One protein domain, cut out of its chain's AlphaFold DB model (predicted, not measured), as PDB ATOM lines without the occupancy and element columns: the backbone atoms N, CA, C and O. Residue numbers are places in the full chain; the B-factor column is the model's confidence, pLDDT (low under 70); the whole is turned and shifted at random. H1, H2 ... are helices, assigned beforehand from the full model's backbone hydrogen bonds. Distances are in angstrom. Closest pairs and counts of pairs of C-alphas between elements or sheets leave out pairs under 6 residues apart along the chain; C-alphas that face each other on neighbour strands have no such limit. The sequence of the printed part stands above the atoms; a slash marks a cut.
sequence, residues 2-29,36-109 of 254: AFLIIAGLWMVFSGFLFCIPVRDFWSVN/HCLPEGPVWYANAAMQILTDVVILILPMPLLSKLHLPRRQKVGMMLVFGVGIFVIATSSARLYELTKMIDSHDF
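What this domain is: This is residues 2 to 29 and 36 to 109 of the 254 residues of an uncharacterized protein of Penicillium subrubescens (UniProt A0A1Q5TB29). Three helices, H1, H3 and H5, run nearly side by side in alternating directions, with H3 between the other two, in a loose array with few contacts. Short H4 follows beyond one end of H3 and leads to the turn into the very long H5, which folds back past H3 and sticks out with residues 95 to 107; short H2 sits beyond the end of H1. The 102 printed residues hold five named helices, in the order H1, H2, H3, H4, H5, and no named strand; the class is all helix. The whole is loose, with a radius of gyration of the C-alphas of 18.5 A, and only just flat, spanning 62 by 31 by 16 A.

Where its parts are: H1, residues 2 to 17, begins at C-alpha 2 at (5.481, -42.311, -6.256) and is 22.1 A long. H2, residues 22 to 25, measures 5.5 A. H3, residues 40 to 60, begins at C-alpha 40 at (-14.859, -64.145, 2.525) and is 30.4 A long. H4, residues 62 to 67, measures 8.6 A. H5, residues 73 to 107, is 51.6 A long and ends at C-alpha 107 at (-26.939, -67.420, -8.521).

How they stand to each other: H1 and H3 are close but not clearly touching, and their closest C-alphas, those of Ala 7 and Thr 54, are 7.0 A apart. They run opposite ways at a shallow tilt of 6 degrees. H3 and H5 only just touch, with 3 pairs of C-alphas within 8 A, through residues 55 to 59 of H3 and 83 to 90 of H5. Their closest C-alphas, those of Leu 59 and Phe 83, are 6.6 A apart, and they run opposite ways at a shallow tilt of 12 degrees. H1 and H5 are apart. H1 and H2 are close but not clearly touching, with the closest C-alphas, those of Phe 16 and Val 22, 6.4 A apart. H3 and H4 meet only through their link, and H4 and H5 are near each other, with 10 pairs of C-alphas within 10 A. Residues 19 to 20 pair with residues 36 to 37, antiparallel. In H1, H3 and H4 every O i to N i+4 pair is within hydrogen-bond range; in H5 it is 30 of 31, and H2 is too short for such a pair.

The domain as a whole: The two C-alphas farthest apart, those of Asn 29 and Pro 72, are 62.7 A apart. Residues 30 to 35 are not printed, and C-alphas 29 and 36 are 14.9 A apart across this cut, which lies between H2 and H3. The links H1 to H2, H3 to H4 and H4 to H5 are tight. Residues 68 to 74 and 95 to 109 stand free. The mean pLDDT of the printed part is 74.7; it is under 70 at residue 18, residues 20 to 29, residue 36, residues 38 to 43 and residues 101 to 109.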
ATOM      1  N   ALA A   2       5.087 -41.288  -7.245       80.19
ATOM      2  CA  ALA A   2       5.481 -42.311  -6.256       80.19
ATOM      3  C   ALA A   2       4.309 -42.842  -5.401       80.19
ATOM      4  O   ALA A   2       4.170 -44.045  -5.232       80.19
ATOM      5  N   PHE A   3       3.411 -41.958  -4.955       77.06
ATOM      6  CA  PHE A   3       2.216 -42.349  -4.202       77.06
ATOM      7  C   PHE A   3       1.290 -43.311  -4.975       77.06
ATOM      8  O   PHE A   3       0.820 -44.293  -4.417       77.06
ATOM      9  N   LEU A   4       1.070 -43.068  -6.274       80.50
ATOM     10  CA  LEU A   4       0.215 -43.915  -7.116       80.50
ATOM     11  C   LEU A   4       0.833 -45.299  -7.331       80.50
ATOM     12  O   LEU A   4       0.125 -46.298  -7.337       80.50
ATOM     13  N   ILE A   5       2.160 -45.352  -7.462       85.56
ATOM     14  CA  ILE A   5       2.904 -46.607  -7.602       85.56
ATOM     15  C   ILE A   5       2.811 -47.418  -6.306       85.56
ATOM     16  O   ILE A   5       2.546 -48.610  -6.362       85.56
ATOM     17  N   ILE A   6       2.963 -46.778  -5.143       84.31
ATOM     18  CA  ILE A   6       2.843 -47.445  -3.837       84.31
ATOM     19  C   ILE A   6       1.415 -47.958  -3.611       84.31
ATOM     20  O   ILE A   6       1.250 -49.107  -3.218       84.31
ATOM     21  N   ALA A   7       0.391 -47.151  -3.902       79.12
ATOM     22  CA  ALA A   7      -1.008 -47.562  -3.767       79.12
ATOM     23  C   ALA A   7      -1.364 -48.722  -4.717       79.12
ATOM     24  O   ALA A   7      -2.013 -49.682  -4.304       79.12
ATOM     25  N   GLY A   8      -0.884 -48.670  -5.964       81.12
ATOM     26  CA  GLY A   8      -1.072 -49.746  -6.937       81.12
ATOM     27  C   GLY A   8      -0.361 -51.036  -6.526       81.12
ATOM     28  O   GLY A   8      -0.980 -52.096  -6.505       81.12
ATOM     29  N   LEU A   9       0.912 -50.946  -6.128       84.81
ATOM     30  CA  LEU A   9       1.670 -52.093  -5.616       84.81
ATOM     31  C   LEU A   9       1.004 -52.695  -4.380       84.81
ATOM     32  O   LEU A   9       0.900 -53.912  -4.283       84.81
ATOM     33  N   TRP A  10       0.513 -51.858  -3.467       80.44
ATOM     34  CA  TRP A  10      -0.194 -52.305  -2.275       80.44
ATOM     35  C   TRP A  10      -1.499 -53.040  -2.604       80.44
ATOM     36  O   TRP A  10      -1.760 -54.081  -2.003       80.44
ATOM     37  N   MET A  11      -2.309 -52.551  -3.551       75.94
ATOM     38  CA  MET A  11      -3.535 -53.247  -3.972       75.94
ATOM     39  C   MET A  11      -3.236 -54.620  -4.562       75.94
ATOM     40  O   MET A  11      -3.869 -55.609  -4.193       75.94
ATOM     41  N   VAL A  12      -2.238 -54.680  -5.440       80.00
ATOM     42  CA  VAL A  12      -1.790 -55.927  -6.058       80.00
ATOM     43  C   VAL A  12      -1.308 -56.897  -4.977       80.00
ATOM     44  O   VAL A  12      -1.746 -58.041  -4.928       80.00
ATOM     45  N   PHE A  13      -0.476 -56.425  -4.047       81.44
ATOM     46  CA  PHE A  13       0.057 -57.248  -2.964       81.44
ATOM     47  C   PHE A  13      -1.034 -57.720  -1.992       81.44
ATOM     48  O   PHE A  13      -1.038 -58.880  -1.598       81.44
ATOM     49  N   SER A  14      -2.000 -56.862  -1.658       73.25
ATOM     50  CA  SER A  14      -3.129 -57.213  -0.784       73.25
ATOM     51  C   SER A  14      -4.002 -58.302  -1.406       73.25
ATOM     52  O   SER A  14      -4.340 -59.265  -0.723       73.25
ATOM     53  N   GLY A  15      -4.279 -58.207  -2.713       71.31
ATOM     54  CA  GLY A  15      -5.010 -59.235  -3.460       71.31
ATOM     55  C   GLY A  15      -4.336 -60.609  -3.412       71.31
ATOM     56  O   GLY A  15      -5.011 -61.626  -3.273       71.31
ATOM     57  N   PHE A  16      -3.002 -60.640  -3.458       71.69
ATOM     58  CA  PHE A  16      -2.226 -61.880  -3.369       71.69
ATOM     59  C   PHE A  16      -2.043 -62.406  -1.940       71.69
ATOM     60  O   PHE A  16      -1.743 -63.581  -1.768       71.69
ATOM     61  N   LEU A  17      -2.211 -61.583  -0.906       70.81
ATOM     62  CA  LEU A  17      -2.007 -62.004   0.485       70.81
ATOM     63  C   LEU A  17      -3.282 -62.462   1.202       70.81
ATOM     64  O   LEU A  17      -3.184 -62.968   2.319       70.81
ATOM     65  N   PHE A  18      -4.465 -62.323   0.593       69.75
ATOM     66  CA  PHE A  18      -5.726 -62.754   1.217       69.75
ATOM     67  C   PHE A  18      -5.798 -64.269   1.498       69.75
ATOM     68  O   PHE A  18      -6.544 -64.693   2.383       69.75
ATOM     69  N   CYS A  19      -4.983 -65.070   0.806       71.31
ATOM     70  CA  CYS A  19      -4.782 -66.495   1.065       71.31
ATOM     71  C   CYS A  19      -3.298 -66.844   0.973       71.31
ATOM     72  O   CYS A  19      -2.656 -66.593  -0.050       71.31
ATOM     73  N   ILE A  20      -2.765 -67.497   2.004       69.44
ATOM     74  CA  ILE A  20      -1.417 -68.070   1.972       69.44
ATOM     75  C   ILE A  20      -1.550 -69.588   2.132       69.44
ATOM     76  O   ILE A  20      -1.931 -70.041   3.216       69.44
ATOM     77  N   PRO A  21      -1.219 -70.396   1.107       67.69
ATOM     78  CA  PRO A  21      -0.706 -70.045  -0.226       67.69
ATOM     79  C   PRO A  21      -1.802 -69.657  -1.244       67.69
ATOM     80  O   PRO A  21      -2.877 -70.246  -1.262       67.69
ATOM     81  N   VAL A  22      -1.479 -68.747  -2.178       68.25
ATOM     82  CA  VAL A  22      -2.382 -68.269  -3.259       68.25
ATOM     83  C   VAL A  22      -2.973 -69.402  -4.098       68.25
ATOM     84  O   VAL A  22      -4.083 -69.288  -4.604       68.25
ATOM     85  N   ARG A  23      -2.254 -70.520  -4.238       63.66
ATOM     86  CA  ARG A  23      -2.716 -71.689  -5.004       63.66
ATOM     87  C   ARG A  23      -4.056 -72.243  -4.487       63.66
ATOM     88  O   ARG A  23      -4.831 -72.771  -5.276       63.66
ATOM     89  N   ASP A  24      -4.321 -72.096  -3.188       63.72
ATOM     90  CA  ASP A  24      -5.522 -72.626  -2.542       63.72
ATOM     91  C   ASP A  24      -6.753 -71.742  -2.848       63.72
ATOM     92  O   ASP A  24      -7.881 -72.181  -2.647       63.72
ATOM     93  N   PHE A  25      -6.561 -70.529  -3.396       63.59
ATOM     94  CA  PHE A  25      -7.646 -69.657  -3.871       63.59
ATOM     95  C   PHE A  25      -8.323 -70.190  -5.146       63.59
ATOM     96  O   PHE A  25      -9.505 -69.947  -5.361       63.59
ATOM     97  N   TRP A  26      -7.592 -70.922  -5.996       62.72
ATOM     98  CA  TRP A  26      -8.097 -71.443  -7.280       62.72
ATOM     99  C   TRP A  26      -8.426 -72.944  -7.253       62.72
ATOM    100  O   TRP A  26      -8.882 -73.500  -8.254       62.72
ATOM    101  N   SER A  27      -8.180 -73.638  -6.137       60.06
ATOM    102  CA  SER A  27      -8.437 -75.074  -6.035       60.06
ATOM    103  C   SER A  27      -9.889 -75.353  -5.631       60.06
ATOM    104  O   SER A  27     -10.273 -75.106  -4.496       60.06
ATOM    105  N   VAL A  28     -10.664 -75.968  -6.528       57.66
ATOM    106  CA  VAL A  28     -12.060 -76.414  -6.295       57.66
ATOM    107  C   VAL A  28     -12.158 -77.570  -5.270       57.66
ATOM    108  O   VAL A  28     -13.235 -77.970  -4.834       57.66
ATOM    109  N   ASN A  29     -11.021 -78.127  -4.844       55.75
ATOM    110  CA  ASN A  29     -10.955 -79.270  -3.937       55.75
ATOM    111  C   ASN A  29     -10.945 -78.836  -2.462       55.75
ATOM    112  O   ASN A  29      -9.891 -78.668  -1.850       55.75
ATOM    113  N   HIS A  36      -3.902 -71.046   5.293       63.69
ATOM    114  CA  HIS A  36      -4.727 -70.084   6.020       63.69
ATOM    115  C   HIS A  36      -5.263 -69.048   5.024       63.69
ATOM    116  O   HIS A  36      -4.538 -68.162   4.568       63.69
ATOM    117  N   CYS A  37      -6.539 -69.189   4.682       72.38
ATOM    118  CA  CYS A  37      -7.309 -68.203   3.930       72.38
ATOM    119  C   CYS A  37      -8.158 -67.366   4.885       72.38
ATOM    120  O   CYS A  37      -8.719 -67.902   5.846       72.38
ATOM    121  N   LEU A  38      -8.257 -66.058   4.633       67.38
ATOM    122  CA  LEU A  38      -9.199 -65.225   5.374       67.38
ATOM    123  C   LEU A  38     -10.642 -65.565   4.957       67.38
ATOM    124  O   LEU A  38     -10.874 -65.899   3.793       67.38
ATOM    125  N   PRO A  39     -11.619 -65.463   5.878       66.38
ATOM    126  CA  PRO A  39     -13.016 -65.664   5.528       66.38
ATOM    127  C   PRO A  39     -13.452 -64.616   4.498       66.38
ATOM    128  O   PRO A  39     -12.979 -63.476   4.520       66.38
ATOM    129  N   GLU A  40     -14.380 -64.988   3.623       62.44
ATOM    130  CA  GLU A  40     -14.859 -64.145   2.525       62.44
ATOM    131  C   GLU A  40     -15.348 -62.767   3.001       62.44
ATOM    132  O   GLU A  40     -14.894 -61.747   2.488       62.44
ATOM    133  N   GLY A  41     -16.169 -62.696   4.054       68.94
ATOM    134  CA  GLY A  41     -16.686 -61.425   4.584       68.94
ATOM    135  C   GLY A  41     -15.596 -60.382   4.902       68.94
ATOM    136  O   GLY A  41     -15.626 -59.282   4.342       68.94
ATOM    137  N   PRO A  42     -14.608 -60.703   5.760       69.56
ATOM    138  CA  PRO A  42     -13.462 -59.839   6.037       69.56
ATOM    139  C   PRO A  42     -12.668 -59.415   4.797       69.56
ATOM    140  O   PRO A  42     -12.241 -58.262   4.726       69.56
ATOM    141  N   VAL A  43     -12.483 -60.308   3.819       69.38
ATOM    142  CA  VAL A  43     -11.748 -60.001   2.578       69.38
ATOM    143  C   VAL A  43     -12.514 -58.993   1.727       69.38
ATOM    144  O   VAL A  43     -11.938 -58.000   1.280       69.38
ATOM    145  N   TRP A  44     -13.822 -59.188   1.558       70.50
ATOM    146  CA  TRP A  44     -14.684 -58.254   0.833       70.50
ATOM    147  C   TRP A  44     -14.719 -56.874   1.498       70.50
ATOM    148  O   TRP A  44     -14.602 -55.857   0.812       70.50
ATOM    149  N   TYR A  45     -14.807 -56.828   2.830       71.81
ATOM    150  CA  TYR A  45     -14.791 -55.570   3.578       71.81
ATOM    151  C   TYR A  45     -13.442 -54.848   3.469       71.81
ATOM    152  O   TYR A  45     -13.402 -53.640   3.233       71.81
ATOM    153  N   ALA A  46     -12.332 -55.584   3.582       73.69
ATOM    154  CA  ALA A  46     -10.995 -55.031   3.392       73.69
ATOM    155  C   ALA A  46     -10.821 -54.483   1.969       73.69
ATOM    156  O   ALA A  46     -10.331 -53.370   1.797       73.69
ATOM    157  N   ASN A  47     -11.282 -55.215   0.953       75.25
ATOM    158  CA  ASN A  47     -11.211 -54.771  -0.434       75.25
ATOM    159  C   ASN A  47     -12.036 -53.494  -0.673       75.25
ATOM    160  O   ASN A  47     -11.525 -52.526  -1.235       75.25
ATOM    161  N   ALA A  48     -13.271 -53.443  -0.169       74.94
ATOM    162  CA  ALA A  48     -14.121 -52.255  -0.263       74.94
ATOM    163  C   ALA A  48     -13.493 -51.039   0.441       74.94
ATOM    164  O   ALA A  48     -13.448 -49.944  -0.124       74.94
ATOM    165  N   ALA A  49     -12.946 -51.233   1.644       77.12
ATOM    166  CA  ALA A  49     -12.252 -50.179   2.379       77.12
ATOM    167  C   ALA A  49     -11.024 -49.656   1.610       77.12
ATOM    168  O   ALA A  49     -10.805 -48.447   1.536       77.12
ATOM    169  N   MET A  50     -10.252 -50.552   0.992       74.38
ATOM    170  CA  MET A  50      -9.085 -50.203   0.180       74.38
ATOM    171  C   MET A  50      -9.455 -49.461  -1.111       74.38
ATOM    172  O   MET A  50      -8.740 -48.536  -1.511       74.38
ATOM    173  N   GLN A  51     -10.573 -49.826  -1.741       76.94
ATOM    174  CA  GLN A  51     -11.114 -49.134  -2.913       76.94
ATOM    175  C   GLN A  51     -11.426 -47.670  -2.567       76.94
ATOM    176  O   GLN A  51     -10.862 -46.758  -3.169       76.94
ATOM    177  N   ILE A  52     -12.195 -47.458  -1.493       79.38
ATOM    178  CA  ILE A  52     -12.580 -46.125  -1.009       79.38
ATOM    179  C   ILE A  52     -11.344 -45.299  -0.630       79.38
ATOM    180  O   ILE A  52     -11.256 -44.116  -0.962       79.38
ATOM    181  N   LEU A  53     -10.368 -45.910   0.048       80.38
ATOM    182  CA  LEU A  53      -9.130 -45.227   0.425       80.38
ATOM    183  C   LEU A  53      -8.374 -44.724  -0.813       80.38
ATOM    184  O   LEU A  53      -7.900 -43.587  -0.837       80.38
ATOM    185  N   THR A  54      -8.279 -45.553  -1.851       78.12
ATOM    186  CA  THR A  54      -7.568 -45.215  -3.092       78.12
ATOM    187  C   THR A  54      -8.256 -44.063  -3.824       78.12
ATOM    188  O   THR A  54      -7.590 -43.124  -4.266       78.12
ATOM    189  N   ASP A  55      -9.587 -44.079  -3.857       81.69
ATOM    190  CA  ASP A  55     -10.402 -43.025  -4.454       81.69
ATOM    191  C   ASP A  55     -10.216 -41.680  -3.745       81.69
ATOM    192  O   ASP A  55      -9.956 -40.662  -4.393       81.69
ATOM    193  N   VAL A  56     -10.249 -41.670  -2.408       80.69
ATOM    194  CA  VAL A  56     -10.025 -40.456  -1.606       80.69
ATOM    195  C   VAL A  56      -8.651 -39.855  -1.888       80.69
ATOM    196  O   VAL A  56      -8.529 -38.633  -2.012       80.69
ATOM    197  N   VAL A  57      -7.606 -40.672  -2.040       81.88
ATOM    198  CA  VAL A  57      -6.278 -40.107  -2.291       81.88
ATOM    199  C   VAL A  57      -6.120 -39.598  -3.721       81.88
ATOM    200  O   VAL A  57      -5.525 -38.535  -3.912       81.88
ATOM    201  N   ILE A  58      -6.676 -40.282  -4.721       80.75
ATOM    202  CA  ILE A  58      -6.670 -39.785  -6.107       80.75
ATOM    203  C   ILE A  58      -7.415 -38.447  -6.198       80.75
ATOM    204  O   ILE A  58      -6.950 -37.529  -6.874       80.75
ATOM    205  N   LEU A  59      -8.516 -38.314  -5.461       78.19
ATOM    206  CA  LEU A  59      -9.295 -37.087  -5.336       78.19
ATOM    207  C   LEU A  59      -8.494 -35.956  -4.663       78.19
ATOM    208  O   LEU A  59      -8.507 -34.815  -5.136       78.19
ATOM    209  N   ILE A  60      -7.752 -36.248  -3.593       80.31
ATOM    210  CA  ILE A  60      -6.958 -35.239  -2.873       80.31
ATOM    211  C   ILE A  60      -5.690 -34.850  -3.641       80.31
ATOM    212  O   ILE A  60      -5.253 -33.711  -3.530       80.31
ATOM    213  N   LEU A  61      -5.104 -35.734  -4.451       80.69
ATOM    214  CA  LEU A  61      -3.835 -35.510  -5.155       80.69
ATOM    215  C   LEU A  61      -3.762 -34.218  -6.004       80.69
ATOM    216  O   LEU A  61      -2.741 -33.524  -5.920       80.69
ATOM    217  N   PRO A  62      -4.782 -33.831  -6.797       77.31
ATOM    218  CA  PRO A  62      -4.740 -32.588  -7.563       77.31
ATOM    219  C   PRO A  62      -4.963 -31.333  -6.705       77.31
ATOM    220  O   PRO A  62      -4.457 -30.273  -7.067       77.31
ATOM    221  N   MET A  63      -5.659 -31.405  -5.561       77.69
ATOM    222  CA  MET A  63      -5.973 -30.218  -4.743       77.69
ATOM    223  C   MET A  63      -4.746 -29.410  -4.273       77.69
ATOM    224  O   MET A  63      -4.729 -28.193  -4.476       77.69
ATOM    225  N   PRO A  64      -3.704 -30.010  -3.667       73.56
ATOM    226  CA  PRO A  64      -2.537 -29.268  -3.208       73.56
ATOM    227  C   PRO A  64      -1.654 -28.813  -4.374       73.56
ATOM    228  O   PRO A  64      -1.001 -27.776  -4.264       73.56
ATOM    229  N   LEU A  65      -1.661 -29.532  -5.504       77.81
ATOM    230  CA  LEU A  65      -0.959 -29.105  -6.716       77.81
ATOM    231  C   LEU A  65      -1.618 -27.851  -7.312       77.81
ATOM    232  O   LEU A  65      -0.930 -26.894  -7.664       77.81
ATOM    233  N   LEU A  66      -2.951 -27.826  -7.344       72.38
ATOM    234  CA  LEU A  66      -3.743 -26.695  -7.824       72.38
ATOM    235  C   LEU A  66      -3.684 -25.497  -6.876       72.38
ATOM    236  O   LEU A  66      -3.674 -24.362  -7.337       72.38
ATOM    237  N   SER A  67      -3.609 -25.722  -5.561       71.88
ATOM    238  CA  SER A  67      -3.529 -24.626  -4.590       71.88
ATOM    239  C   SER A  67      -2.192 -23.883  -4.624       71.88
ATOM    240  O   SER A  67      -2.135 -22.736  -4.184       71.88
ATOM    241  N   LYS A  68      -1.119 -24.511  -5.121       74.62
ATOM    242  CA  LYS A  68       0.186 -23.850  -5.283       74.62
ATOM    243  C   LYS A  68       0.262 -22.968  -6.528       74.62
ATOM    244  O   LYS A  68       1.179 -22.157  -6.635       74.62
ATOM    245  N   LEU A  69      -0.695 -23.096  -7.446       75.06
ATOM    246  CA  LEU A  69      -0.752 -22.312  -8.668       75.06
ATOM    247  C   LEU A  69      -1.835 -21.236  -8.499       75.06
ATOM    248  O   LEU A  69      -3.019 -21.547  -8.397       75.06
ATOM    249  N   HIS A  70      -1.430 -19.965  -8.410       77.06
ATOM    250  CA  HIS A  70      -2.324 -18.812  -8.225       77.06
ATOM    251  C   HIS A  70      -3.241 -18.612  -9.445       77.06
ATOM    252  O   HIS A  70      -2.994 -17.767 -10.302       77.06
ATOM    253  N   LEU A  71      -4.298 -19.417  -9.540       78.69
ATOM    254  CA  LEU A  71      -5.230 -19.417 -10.664       78.69
ATOM    255  C   LEU A  71      -6.486 -18.584 -10.348       78.69
ATOM    256  O   LEU A  71      -7.000 -18.620  -9.223       78.69
ATOM    257  N   PRO A  72      -7.031 -17.855 -11.341       80.50
ATOM    258  CA  PRO A  72      -8.254 -17.078 -11.187       80.50
ATOM    259  C   PRO A  72      -9.459 -17.978 -10.864       80.50
ATOM    260  O   PRO A  72      -9.578 -19.104 -11.348       80.50
ATOM    261  N   ARG A  73     -10.411 -17.455 -10.072       79.94
ATOM    262  CA  ARG A  73     -11.563 -18.198  -9.507       79.94
ATOM    263  C   ARG A  73     -12.378 -19.016 -10.518       79.94
ATOM    264  O   ARG A  73     -12.981 -20.010 -10.130       79.94
ATOM    265  N   ARG A  74     -12.369 -18.648 -11.803       81.38
ATOM    266  CA  ARG A  74     -13.050 -19.385 -12.880       81.38
ATOM    267  C   ARG A  74     -12.462 -20.785 -13.121       81.38
ATOM    268  O   ARG A  74     -13.222 -21.729 -13.294       81.38
ATOM    269  N   GLN A  75     -11.140 -20.960 -13.046       79.56
ATOM    270  CA  GLN A  75     -10.505 -22.285 -13.169       79.56
ATOM    271  C   GLN A  75     -10.717 -23.159 -11.931       79.56
ATOM    272  O   GLN A  75     -10.793 -24.382 -12.035       79.56
ATOM    273  N   LYS A  76     -10.889 -22.533 -10.763       80.88
ATOM    274  CA  LYS A  76     -11.189 -23.243  -9.516       80.88
ATOM    275  C   LYS A  76     -12.541 -23.969  -9.577       80.88
ATOM    276  O   LYS A  76     -12.658 -25.070  -9.050       80.88
ATOM    277  N   VAL A  77     -13.529 -23.388 -10.263       84.88
ATOM    278  CA  VAL A  77     -14.848 -24.014 -10.475       84.88
ATOM    279  C   VAL A  77     -14.744 -25.237 -11.390       84.88
ATOM    280  O   VAL A  77     -15.304 -26.280 -11.066       84.88
ATOM    281  N   GLY A  78     -13.973 -25.157 -12.481       85.44
ATOM    282  CA  GLY A  78     -13.753 -26.306 -13.372       85.44
ATOM    283  C   GLY A  78     -13.139 -27.510 -12.650       85.44
ATOM    284  O   GLY A  78     -13.552 -28.643 -12.870       85.44
ATOM    285  N   MET A  79     -12.225 -27.261 -11.711       83.75
ATOM    286  CA  MET A  79     -11.615 -28.314 -10.895       83.75
ATOM    287  C   MET A  79     -12.595 -28.957  -9.904       83.75
ATOM    288  O   MET A  79     -12.558 -30.173  -9.726       83.75
ATOM    289  N   MET A  80     -13.509 -28.181  -9.306       80.81
ATOM    290  CA  MET A  80     -14.586 -28.748  -8.479       80.81
ATOM    291  C   MET A  80     -15.529 -29.642  -9.287       80.81
ATOM    292  O   MET A  80     -15.948 -30.682  -8.787       80.81
ATOM    293  N   LEU A  81     -15.849 -29.268 -10.530       87.50
ATOM    294  CA  LEU A  81     -16.727 -30.073 -11.383       87.50
ATOM    295  C   LEU A  81     -16.096 -31.421 -11.738       87.50
ATOM    296  O   LEU A  81     -16.748 -32.450 -11.593       87.50
ATOM    297  N   VAL A  82     -14.820 -31.435 -12.136       85.94
ATOM    298  CA  VAL A  82     -14.103 -32.686 -12.447       85.94
ATOM    299  C   VAL A  82     -14.028 -33.600 -11.221       85.94
ATOM    300  O   VAL A  82     -14.231 -34.805 -11.334       85.94
ATOM    301  N   PHE A  83     -13.809 -33.027 -10.038       83.62
ATOM    302  CA  PHE A  83     -13.823 -33.771  -8.780       83.62
ATOM    303  C   PHE A  83     -15.204 -34.376  -8.475       83.62
ATOM    304  O   PHE A  83     -15.299 -35.545  -8.102       83.62
ATOM    305  N   GLY A  84     -16.280 -33.611  -8.687       85.06
ATOM    306  CA  GLY A  84     -17.653 -34.100  -8.530       85.06
ATOM    307  C   GLY A  84     -17.991 -35.242  -9.493       85.06
ATOM    308  O   GLY A  84     -18.577 -36.241  -9.080       85.06
ATOM    309  N   VAL A  85     -17.557 -35.139 -10.755       87.69
ATOM    310  CA  VAL A  85     -17.711 -36.217 -11.747       87.69
ATOM    311  C   VAL A  85     -16.924 -37.463 -11.331       87.69
ATOM    312  O   VAL A  85     -17.446 -38.568 -11.444       87.69
ATOM    313  N   GLY A  86     -15.711 -37.303 -10.792       84.12
ATOM    314  CA  GLY A  86     -14.915 -38.419 -10.270       84.12
ATOM    315  C   GLY A  86     -15.647 -39.215  -9.186       84.12
ATOM    316  O   GLY A  86     -15.764 -40.433  -9.298       84.12
ATOM    317  N   ILE A  87     -16.218 -38.529  -8.188       83.50
ATOM    318  CA  ILE A  87     -17.008 -39.167  -7.118       83.50
ATOM    319  C   ILE A  87     -18.226 -39.903  -7.686       83.50
ATOM    320  O   ILE A  87     -18.530 -41.016  -7.259       83.50
ATOM    321  N   PHE A  88     -18.914 -39.301  -8.656       86.81
ATOM    322  CA  PHE A  88     -20.080 -39.919  -9.277       86.81
ATOM    323  C   PHE A  88     -19.716 -41.221 -10.003       86.81
ATOM    324  O   PHE A  88     -20.365 -42.245  -9.795       86.81
ATOM    325  N   VAL A  89     -18.639 -41.217 -10.795       86.25
ATOM    326  CA  VAL A  89     -18.168 -42.413 -11.513       86.25
ATOM    327  C   VAL A  89     -17.796 -43.531 -10.534       86.25
ATOM    328  O   VAL A  89     -18.226 -44.670 -10.721       86.25
ATOM    329  N   ILE A  90     -17.084 -43.211  -9.453       83.62
ATOM    330  CA  ILE A  90     -16.742 -44.179  -8.400       83.62
ATOM    331  C   ILE A  90     -18.005 -44.779  -7.770       83.62
ATOM    332  O   ILE A  90     -18.121 -45.999  -7.668       83.62
ATOM    333  N   ALA A  91     -18.984 -43.948  -7.403       83.75
ATOM    334  CA  ALA A  91     -20.238 -44.416  -6.815       83.75
ATOM    335  C   ALA A  91     -20.996 -45.363  -7.761       83.75
ATOM    336  O   ALA A  91     -21.447 -46.425  -7.333       83.75
ATOM    337  N   THR A  92     -21.081 -45.022  -9.052       85.38
ATOM    338  CA  THR A  92     -21.720 -45.889 -10.056       85.38
ATOM    339  C   THR A  92     -20.972 -47.209 -10.252       85.38
ATOM    340  O   THR A  92     -21.602 -48.257 -10.380       85.38
ATOM    341  N   SER A  93     -19.636 -47.188 -10.214       82.00
ATOM    342  CA  SER A  93     -18.813 -48.395 -10.320       82.00
ATOM    343  C   SER A  93     -19.002 -49.317  -9.113       82.00
ATOM    344  O   SER A  93     -19.178 -50.524  -9.282       82.00
ATOM    345  N   SER A  94     -19.021 -48.760  -7.901       82.25
ATOM    346  CA  SER A  94     -19.256 -49.514  -6.666       82.25
ATOM    347  C   SER A  94     -20.673 -50.083  -6.597       82.25
ATOM    348  O   SER A  94     -20.845 -51.237  -6.213       82.25
ATOM    349  N   ALA A  95     -21.684 -49.320  -7.021       82.81
ATOM    350  CA  ALA A  95     -23.065 -49.797  -7.099       82.81
ATOM    351  C   ALA A  95     -23.207 -50.961  -8.089       82.81
ATOM    352  O   ALA A  95     -23.797 -51.984  -7.753       82.81
ATOM    353  N   ARG A  96     -22.584 -50.854  -9.270       84.94
ATOM    354  CA  ARG A  96     -22.546 -51.944 -10.253       84.94
ATOM    355  C   ARG A  96     -21.890 -53.199  -9.680       84.94
ATOM    356  O   ARG A  96     -22.380 -54.299  -9.913       84.94
ATOM    357  N   LEU A  97     -20.785 -53.046  -8.950       73.75
ATOM    358  CA  LEU A  97     -20.106 -54.180  -8.325       73.75
ATOM    359  C   LEU A  97     -20.971 -54.811  -7.225       73.75
ATOM    360  O   LEU A  97     -21.023 -56.030  -7.140       73.75
ATOM    361  N   TYR A  98     -21.689 -54.002  -6.440       80.12
ATOM    362  CA  TYR A  98     -22.634 -54.468  -5.420       80.12
ATOM    363  C   TYR A  98     -23.837 -55.217  -6.014       80.12
ATOM    364  O   TYR A  98     -24.272 -56.236  -5.484       80.12
ATOM    365  N   GLU A  99     -24.385 -54.739  -7.128       74.12
ATOM    366  CA  GLU A  99     -25.432 -55.467  -7.845       74.12
ATOM    367  C   GLU A  99     -24.899 -56.771  -8.427       74.12
ATOM    368  O   GLU A  99     -25.574 -57.792  -8.337       74.12
ATOM    369  N   LEU A 100     -23.676 -56.763  -8.963       73.56
ATOM    370  CA  LEU A 100     -23.041 -57.967  -9.485       73.56
ATOM    371  C   LEU A 100     -22.797 -58.995  -8.376       73.56
ATOM    372  O   LEU A 100     -23.072 -60.170  -8.582       73.56
ATOM    373  N   THR A 101     -22.344 -58.578  -7.193       65.38
ATOM    374  CA  THR A 101     -22.192 -59.495  -6.056       65.38
ATOM    375  C   THR A 101     -23.527 -59.987  -5.539       65.38
ATOM    376  O   THR A 101     -23.628 -61.159  -5.217       65.38
ATOM    377  N   LYS A 102     -24.566 -59.150  -5.507       66.50
ATOM    378  CA  LYS A 102     -25.923 -59.587  -5.155       66.50
ATOM    379  C   LYS A 102     -26.489 -60.574  -6.179       66.50
ATOM    380  O   LYS A 102     -27.176 -61.515  -5.802       66.50
ATOM    381  N   MET A 103     -26.195 -60.371  -7.461       59.59
ATOM    382  CA  MET A 103     -26.592 -61.270  -8.546       59.59
ATOM    383  C   MET A 103     -25.837 -62.601  -8.468       59.59
ATOM    384  O   MET A 103     -26.453 -63.652  -8.610       59.59
ATOM    385  N   ILE A 104     -24.535 -62.571  -8.176       60.97
ATOM    386  CA  ILE A 104     -23.719 -63.776  -7.976       60.97
ATOM    387  C   ILE A 104     -24.145 -64.505  -6.696       60.97
ATOM    388  O   ILE A 104     -24.384 -65.698  -6.760       60.97
ATOM    389  N   ASP A 105     -24.377 -63.804  -5.585       58.06
ATOM    390  CA  ASP A 105     -24.946 -64.370  -4.348       58.06
ATOM    391  C   ASP A 105     -26.334 -64.990  -4.596       58.06
ATOM    392  O   ASP A 105     -26.671 -66.033  -4.043       58.06
ATOM    393  N   SER A 106     -27.135 -64.404  -5.496       52.34
ATOM    394  CA  SER A 106     -28.420 -64.987  -5.898       52.34
ATOM    395  C   SER A 106     -28.298 -66.182  -6.854       52.34
ATOM    396  O   SER A 106     -29.186 -67.032  -6.859       52.34
ATOM    397  N   HIS A 107     -27.209 -66.286  -7.627       47.94
ATOM    398  CA  HIS A 107     -26.939 -67.420  -8.521       47.94
ATOM    399  C   HIS A 107     -26.122 -68.536  -7.835       47.94
ATOM    400  O   HIS A 107     -26.157 -69.684  -8.277       47.94
ATOM    401  N   ASP A 108     -25.487 -68.223  -6.703       42.28
ATOM    402  CA  ASP A 108     -24.874 -69.141  -5.740       42.28
ATOM    403  C   ASP A 108     -25.746 -69.303  -4.480       42.28
ATOM    404  O   ASP A 108     -25.261 -69.552  -3.378       42.28
ATOM    405  N   PHE A 109     -27.074 -69.307  -4.639       48.69
ATOM    406  CA  PHE A 109     -27.997 -69.749  -3.582       48.69
ATOM    407  C   PHE A 109     -27.829 -71.243  -3.207       48.69
ATOM    408  O   PHE A 109     -28.537 -71.763  -2.348       48.69
TER     409      PHE A 109